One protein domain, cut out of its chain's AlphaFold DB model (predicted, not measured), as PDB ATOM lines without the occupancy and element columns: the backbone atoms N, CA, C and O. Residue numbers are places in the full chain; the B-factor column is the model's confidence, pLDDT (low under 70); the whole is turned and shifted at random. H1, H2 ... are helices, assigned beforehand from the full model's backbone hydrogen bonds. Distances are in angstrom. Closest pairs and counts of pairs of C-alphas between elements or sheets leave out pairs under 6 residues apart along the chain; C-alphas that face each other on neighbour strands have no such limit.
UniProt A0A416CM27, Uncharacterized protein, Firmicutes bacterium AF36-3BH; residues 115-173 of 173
ATOM      1  N   PHE A 115     180.520 199.461 135.077       85.12
ATOM      2  CA  PHE A 115     179.846 200.563 135.749       85.12
ATOM      3  C   PHE A 115     178.655 200.021 136.538       85.12
ATOM      4  O   PHE A 115     178.066 199.006 136.178       85.12
ATOM      5  N   THR A 116     178.305 200.701 137.627       89.94
ATOM      6  CA  THR A 116     177.187 200.311 138.494       89.94
ATOM      7  C   THR A 116     175.991 201.223 138.248       89.94
ATOM      8  O   THR A 116     176.108 202.450 138.313       89.94
ATOM      9  N   ILE A 117     174.819 200.635 138.007       90.06
ATOM     10  CA  ILE A 117     173.559 201.379 137.920       90.06
ATOM     11  C   ILE A 117     173.106 201.751 139.337       90.06
ATOM     12  O   ILE A 117     173.067 200.915 140.237       90.06
ATOM     13  N   LYS A 118     172.762 203.027 139.555       91.31
ATOM     14  CA  LYS A 118     172.372 203.521 140.885       91.31
ATOM     15  C   LYS A 118     171.094 202.819 141.383       91.31
ATOM     16  O   LYS A 118     170.120 202.776 140.628       91.31
ATOM     17  N   PRO A 119     171.010 202.419 142.669       90.50
ATOM     18  CA  PRO A 119     169.823 201.757 143.224       90.50
ATOM     19  C   PRO A 119     168.516 202.533 143.012       90.50
ATOM     20  O   PRO A 119     167.501 201.945 142.658       90.50
ATOM     21  N   LYS A 120     168.556 203.871 143.120       92.69
ATOM     22  CA  LYS A 120     167.401 204.760 142.877       92.69
ATOM     23  C   LYS A 120     166.817 204.636 141.462       92.69
ATOM     24  O   LYS A 120     165.655 204.967 141.243       92.69
ATOM     25  N   PHE A 121     167.633 204.257 140.481       92.56
ATOM     26  CA  PHE A 121     167.154 204.004 139.127       92.56
ATOM     27  C   PHE A 121     166.522 202.614 139.035       92.56
ATOM     28  O   PHE A 121     165.395 202.505 138.564       92.56
ATOM     29  N   LEU A 122     167.206 201.583 139.544       92.25
ATOM     30  CA  LEU A 122     166.730 200.194 139.509       92.25
ATOM     31  C   LEU A 122     165.391 200.015 140.230       92.25
ATOM     32  O   LEU A 122     164.501 199.348 139.711       92.25
ATOM     33  N   SER A 123     165.203 200.694 141.365       93.25
ATOM     34  CA  SER A 123     163.971 200.620 142.160       93.25
ATOM     35  C   SER A 123     162.720 201.146 141.445       93.25
ATOM     36  O   SER A 123     161.626 201.027 141.982       93.25
ATOM     37  N   LYS A 124     162.859 201.779 140.270       96.06
ATOM     38  CA  LYS A 124     161.722 202.196 139.433       96.06
ATOM     39  C   LYS A 124     161.142 201.052 138.603       96.06
ATOM     40  O   LYS A 124     160.000 201.157 138.174       96.06
ATOM     41  N   TYR A 125     161.941 200.019 138.344       95.62
ATOM     42  CA  TYR A 125     161.618 198.940 137.410       95.62
ATOM     43  C   TYR A 125     161.571 197.573 138.098       95.62
ATOM     44  O   TYR A 125     160.806 196.714 137.677       95.62
ATOM     45  N   TYR A 126     162.327 197.390 139.185       95.62
ATOM     46  CA  TYR A 126     162.449 196.108 139.878       95.62
ATOM     47  C   TYR A 126     162.147 196.247 141.377       95.62
ATOM     48  O   TYR A 126     162.632 197.193 142.011       95.62
ATOM     49  N   PRO A 127     161.384 195.313 141.977       94.88
ATOM     50  CA  PRO A 127     161.210 195.278 143.420       94.88
ATOM     51  C   PRO A 127     162.494 194.779 144.113       94.88
ATOM     52  O   PRO A 127     163.265 194.027 143.513       94.88
ATOM     53  N   PRO A 128     162.722 195.127 145.397       92.62
ATOM     54  CA  PRO A 128     163.945 194.758 146.124       92.62
ATOM     55  C   PRO A 128     164.150 193.249 146.316       92.62
ATOM     56  O   PRO A 128     165.216 192.826 146.750       92.62
ATOM     57  N   THR A 129     163.120 192.446 146.047       94.50
ATOM     58  CA  THR A 129     163.126 190.987 146.181       94.50
ATOM     59  C   THR A 129     163.750 190.268 144.983       94.50
ATOM     60  O   THR A 129     164.021 189.074 145.084       94.50
ATOM     61  N   VAL A 130     163.969 190.954 143.857       95.19
ATOM     62  CA  VAL A 130     164.578 190.359 142.656       95.19
ATOM     63  C   VAL A 130     166.099 190.339 142.805       95.19
ATOM     64  O   VAL A 130     166.705 191.318 143.246       95.19
ATOM     65  N   SER A 131     166.724 189.219 142.437       94.56
ATOM     66  CA  SER A 131     168.178 189.062 142.506       94.56
ATOM     67  C   SER A 131     168.900 189.905 141.452       94.56
ATOM     68  O   SER A 131     168.361 190.215 140.389       94.56
ATOM     69  N   GLN A 132     170.157 190.253 141.733       90.69
ATOM     70  CA  GLN A 132     170.976 191.032 140.802       90.69
ATOM     71  C   GLN A 132     171.206 190.309 139.469       90.69
ATOM     72  O   GLN A 132     171.169 190.964 138.434       90.69
ATOM     73  N   ASP A 133     171.372 188.983 139.483       93.94
ATOM     74  CA  ASP A 133     171.588 188.194 138.262       93.94
ATOM     75  C   ASP A 133     170.373 188.240 137.326       93.94
ATOM     76  O   ASP A 133     170.523 188.373 136.113       93.94
ATOM     77  N   VAL A 134     169.158 188.205 137.887       95.12
ATOM     78  CA  VAL A 134     167.918 188.324 137.103       95.12
ATOM     79  C   VAL A 134     167.790 189.725 136.511       95.12
ATOM     80  O   VAL A 134     167.462 189.860 135.337       95.12
ATOM     81  N   ILE A 135     168.102 190.769 137.290       94.62
ATOM     82  CA  ILE A 135     168.105 192.154 136.790       94.62
ATOM     83  C   ILE A 135     169.131 192.317 135.662       94.62
ATOM     84  O   ILE A 135     168.829 192.948 134.654       94.62
ATOM     85  N   ALA A 136     170.336 191.762 135.814       92.88
ATOM     86  CA  ALA A 136     171.380 191.846 134.797       92.88
ATOM     87  C   ALA A 136     170.946 191.172 133.488       92.88
ATOM     88  O   ALA A 136     171.021 191.800 132.435       92.88
ATOM     89  N   SER A 137     170.413 189.948 133.569       94.94
ATOM     90  CA  SER A 137     169.926 189.210 132.398       94.94
ATOM     91  C   SER A 137     168.783 189.935 131.676       94.94
ATOM     92  O   SER A 137     168.770 189.984 130.448       94.94
ATOM     93  N   ASP A 138     167.849 190.536 132.417       95.69
ATOM     94  CA  ASP A 138     166.739 191.297 131.833       95.69
ATOM     95  C   ASP A 138     167.214 192.594 131.148       95.69
ATOM     96  O   ASP A 138     166.738 192.959 130.070       95.69
ATOM     97  N   VAL A 139     168.210 193.275 131.730       94.38
ATOM     98  CA  VAL A 139     168.846 194.457 131.124       94.38
ATOM     99  C   VAL A 139     169.606 194.095 129.846       94.38
ATOM    100  O   VAL A 139     169.526 194.847 128.873       94.38
ATOM    101  N   GLU A 140     170.320 192.966 129.826       93.44
ATOM    102  CA  GLU A 140     171.007 192.459 128.630       93.44
ATOM    103  C   GLU A 140     170.007 192.161 127.507       93.44
ATOM    104  O   GLU A 140     170.118 192.738 126.426       93.44
ATOM    105  N   ALA A 141     168.958 191.384 127.794       95.19
ATOM    106  CA  ALA A 141     167.911 191.080 126.819       95.19
ATOM    107  C   ALA A 141     167.213 192.349 126.293       95.19
ATOM    108  O   ALA A 141     166.960 192.488 125.095       95.19
ATOM    109  N   SER A 142     166.944 193.317 127.176       94.81
ATOM    110  CA  SER A 142     166.368 194.610 126.796       94.81
ATOM    111  C   SER A 142     167.289 195.409 125.869       94.81
ATOM    112  O   SER A 142     166.812 196.096 124.961       94.81
ATOM    113  N   MET A 143     168.605 195.342 126.087       92.38
ATOM    114  CA  MET A 143     169.582 195.998 125.223       92.38
ATOM    115  C   MET A 143     169.611 195.353 123.838       92.38
ATOM    116  O   MET A 143     169.608 196.086 122.852       92.38
ATOM    117  N   ASP A 144     169.586 194.023 123.754       92.62
ATOM    118  CA  ASP A 144     169.603 193.297 122.480       92.62
ATOM    119  C   ASP A 144     168.392 193.658 121.611       92.62
ATOM    120  O   ASP A 144     168.551 194.078 120.462       92.62
ATOM    121  N   VAL A 145     167.188 193.627 122.197       93.25
ATOM    122  CA  VAL A 145     165.952 194.058 121.521       93.25
ATOM    123  C   VAL A 145     166.065 195.508 121.048       93.25
ATOM    124  O   VAL A 145     165.675 195.848 119.930       93.25
ATOM    125  N   TRP A 146     166.615 196.391 121.883       90.62
ATOM    126  CA  TRP A 146     166.772 197.796 121.523       90.62
ATOM    127  C   TRP A 146     167.760 198.017 120.371       90.62
ATOM    128  O   TRP A 146     167.515 198.870 119.512       90.62
ATOM    129  N   GLN A 147     168.861 197.264 120.328       86.25
ATOM    130  CA  GLN A 147     169.810 197.327 119.216       86.25
ATOM    131  C   GLN A 147     169.163 196.860 117.914       86.25
ATOM    132  O   GLN A 147     169.316 197.531 116.896       86.25
ATOM    133  N   GLU A 148     168.382 195.781 117.954       90.00
ATOM    134  CA  GLU A 148     167.656 195.285 116.787       90.00
ATOM    135  C   GLU A 148     166.638 196.319 116.276       90.00
ATOM    136  O   GLU A 148     166.669 196.678 115.098       90.00
ATOM    137  N   ILE A 149     165.813 196.899 117.157       89.50
ATOM    138  CA  ILE A 149     164.841 197.948 116.794       89.50
ATOM    139  C   ILE A 149     165.522 199.123 116.085       89.50
ATOM    140  O   ILE A 149     165.017 199.622 115.077       89.50
ATOM    141  N   LYS A 150     166.680 199.570 116.583       82.06
ATOM    142  CA  LYS A 150     167.428 200.677 115.971       82.06
ATOM    143  C   LYS A 150     167.854 200.397 114.535       82.06
ATOM    144  O   LYS A 150     167.913 201.339 113.751       82.06
ATOM    145  N   THR A 151     168.105 199.139 114.168       83.56
ATOM    146  CA  THR A 151     168.476 198.798 112.784       83.56
ATOM    147  C   THR A 151     167.365 199.126 111.783       83.56
ATOM    148  O   THR A 151     167.656 199.474 110.641       83.56
ATOM    149  N   PHE A 152     166.100 199.111 112.217       85.62
ATOM    150  CA  PHE A 152     164.950 199.490 111.391       85.62
ATOM    151  C   PHE A 152     164.728 201.008 111.312       85.62
ATOM    152  O   PHE A 152     163.975 201.478 110.457       85.62
ATOM    153  N   TYR A 153     165.362 201.787 112.193       83.12
ATOM    154  CA  TYR A 153     165.168 203.234 112.305       83.12
ATOM    155  C   TYR A 153     166.503 203.978 112.495       83.12
ATOM    156  O   TYR A 153     166.686 204.642 113.518       83.12
ATOM    157  N   PRO A 154     167.430 203.903 111.521       71.81
ATOM    158  CA  PRO A 154     168.796 204.410 111.681       71.81
ATOM    159  C   PRO A 154     168.864 205.918 111.976       71.81
ATOM    160  O   PRO A 154     169.697 206.346 112.770       71.81
ATOM    161  N   ASP A 155     167.936 206.702 111.417       73.81
ATOM    162  CA  ASP A 155     167.965 208.171 111.470       73.81
ATOM    163  C   ASP A 155     166.835 208.779 112.316       73.81
ATOM    164  O   ASP A 155     166.484 209.950 112.155       73.81
ATOM    165  N   LYS A 156     166.198 207.987 113.186       75.69
ATOM    166  CA  LYS A 156     165.087 208.473 114.017       75.69
ATOM    167  C   LYS A 156     165.502 208.664 115.465       75.69
ATOM    168  O   LYS A 156     166.244 207.866 116.038       75.69
ATOM    169  N   SER A 157     164.963 209.711 116.089       78.19
ATOM    170  CA  SER A 157     165.119 209.905 117.526       78.19
ATOM    171  C   SER A 157     164.444 208.770 118.304       78.19
ATOM    172  O   SER A 157     163.515 208.123 117.821       78.19
ATOM    173  N   VAL A 158     164.879 208.545 119.547       79.44
ATOM    174  CA  VAL A 158     164.249 207.555 120.441       79.44
ATOM    175  C   VAL A 158     162.758 207.845 120.630       79.44
ATOM    176  O   VAL A 158     161.952 206.916 120.650       79.44
ATOM    177  N   ASP A 159     162.388 209.123 120.725       83.19
ATOM    178  CA  ASP A 159     160.997 209.545 120.881       83.19
ATOM    179  C   ASP A 159     160.182 209.273 119.609       83.19
ATOM    180  O   ASP A 159     159.055 208.781 119.693       83.19
ATOM    181  N   ASP A 160     160.764 209.485 118.426       85.38
ATOM    182  CA  ASP A 160     160.116 209.156 117.152       85.38
ATOM    183  C   ASP A 160     159.930 207.652 116.985       85.38
ATOM    184  O   ASP A 160     158.862 207.206 116.563       85.38
ATOM    185  N   ILE A 161     160.949 206.854 117.322       90.44
ATOM    186  CA  ILE A 161     160.862 205.388 117.312       90.44
ATOM    187  C   ILE A 161     159.727 204.945 118.235       90.44
ATOM    188  O   ILE A 161     158.847 204.195 117.812       90.44
ATOM    189  N   LYS A 162     159.691 205.468 119.465       91.12
ATOM    190  CA  LYS A 162     158.639 205.173 120.442       91.12
ATOM    191  C   LYS A 162     157.248 205.512 119.906       91.12
ATOM    192  O   LYS A 162     156.355 204.672 119.974       91.12
ATOM    193  N   ASN A 163     157.060 206.711 119.358       91.75
ATOM    194  CA  ASN A 163     155.772 207.139 118.811       91.75
ATOM    195  C   ASN A 163     155.338 206.262 117.630       91.75
ATOM    196  O   ASN A 163     154.176 205.867 117.557       91.75
ATOM    197  N   ASN A 164     156.267 205.896 116.741       90.38
ATOM    198  CA  ASN A 164     155.976 205.000 115.620       90.38
ATOM    199  C   ASN A 164     155.530 203.616 116.107       90.38
ATOM    200  O   ASN A 164     154.519 203.108 115.627       90.38
ATOM    201  N   ILE A 165     156.236 203.034 117.081       91.44
ATOM    202  CA  ILE A 165     155.878 201.732 117.658       91.44
ATOM    203  C   ILE A 165     154.493 201.795 118.313       91.44
ATOM    204  O   ILE A 165     153.659 200.935 118.050       91.44
ATOM    205  N   ILE A 166     154.211 202.829 119.113       93.12
ATOM    206  CA  ILE A 166     152.897 203.006 119.755       93.12
ATOM    207  C   ILE A 166     151.782 203.091 118.708       93.12
ATOM    208  O   ILE A 166     150.754 202.433 118.854       93.12
ATOM    209  N   ASN A 167     151.988 203.860 117.639       93.06
ATOM    210  CA  ASN A 167     151.004 203.988 116.568       93.06
ATOM    211  C   ASN A 167     150.764 202.652 115.849       93.06
ATOM    212  O   ASN A 167     149.615 202.292 115.611       93.06
ATOM    213  N   LEU A 168     151.824 201.894 115.549       92.06
ATOM    214  CA  LEU A 168     151.707 200.564 114.941       92.06
ATOM    215  C   LEU A 168     150.910 199.603 115.828       92.06
ATOM    216  O   LEU A 168     150.012 198.930 115.331       92.06
ATOM    217  N   LEU A 169     151.192 199.576 117.134       91.69
ATOM    218  CA  LEU A 169     150.489 198.718 118.092       91.69
ATOM    219  C   LEU A 169     149.016 199.113 118.262       91.69
ATOM    220  O   LEU A 169     148.161 198.243 118.404       91.69
ATOM    221  N   ASN A 170     148.706 200.410 118.237       93.06
ATOM    222  CA  ASN A 170     147.326 200.887 118.325       93.06
ATOM    223  C   ASN A 170     146.515 200.561 117.066       93.06
ATOM    224  O   ASN A 170     145.327 200.296 117.184       93.06
ATOM    225  N   ASN A 171     147.146 200.530 115.890       88.25
ATOM    226  CA  ASN A 171     146.487 200.175 114.628       88.25
ATOM    227  C   ASN A 171     146.252 198.663 114.459       88.25
ATOM    228  O   ASN A 171     145.611 198.251 113.495       88.25
ATOM    229  N   GLN A 172     146.803 197.838 115.351       81.50
ATOM    230  CA  GLN A 172     146.571 196.391 115.393       81.50
ATOM    231  C   GLN A 172     145.430 195.988 116.343       81.50
ATOM    232  O   GLN A 172     145.098 194.805 116.408       81.50
ATOM    233  N   LYS A 173     144.862 196.943 117.091       64.12
ATOM    234  CA  LYS A 173     143.691 196.748 117.957       64.12
ATOM    235  C   LYS A 173     142.416 197.165 117.241       64.12
ATOM    236  O   LYS A 173     141.391 196.502 117.505       64.12
TER     237      LYS A 173
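Overview. This is residues 115 to 173 of the 173 residues of an uncharacterized protein of Firmicutes bacterium AF36-3BH (UniProt A0A416CM27). What shape does the model make? It is a loose, open frame: the looped stretch of residues 115 to 131, with the small helix H1 in it, hangs from one end of the long, straight bar H2, and H3 turns off at the other end, as in an L. The space between H1 and H3 is empty, and H3's far end sticks out with residues 166 to 173. What is it made of? The 59 printed residues hold three named helices, in the order H1, H2, H3, and no named strand, and the class is all helix. The radius of gyration of the C-alphas is 14.8 A, and the spans are 37 by 27 by 18 A.

Along the chain. Where does the first helix lie? H1 is residues 119 to 122, beginning at C-alpha 119 at (169.823, 201.757, 143.224). Which helices follow? H2, residues 132 to 152, is 31.2 A long, and H3, residues 158 to 170, is 18.3 A long and ends at C-alpha 170 at (147.326, 200.887, 118.325).

Arrangement. Do the helices touch? H1 is apart from H2 and H3. H2 and H3 are near each other, only just not touching, with their closest C-alphas 8.2 A apart. Are the backbones paired? In H3 every O i to N i+4 pair is within hydrogen-bond range, and in H2 16 of 17 are. H1 is too short for such a pair, but its 1 O i to N i+3 pair is within range.

Size, cuts and confidence. How far does it reach? The two C-alphas farthest apart, those of Phe 115 and Lys 173, are 40.5 A apart. Is it continuous? The printed part has no cut; the link from H1 to H2 is short and that from H2 to H3 tight. Where is confidence low? The mean pLDDT of the printed part is 89.5, and residue 173, the chain's last, is under 70.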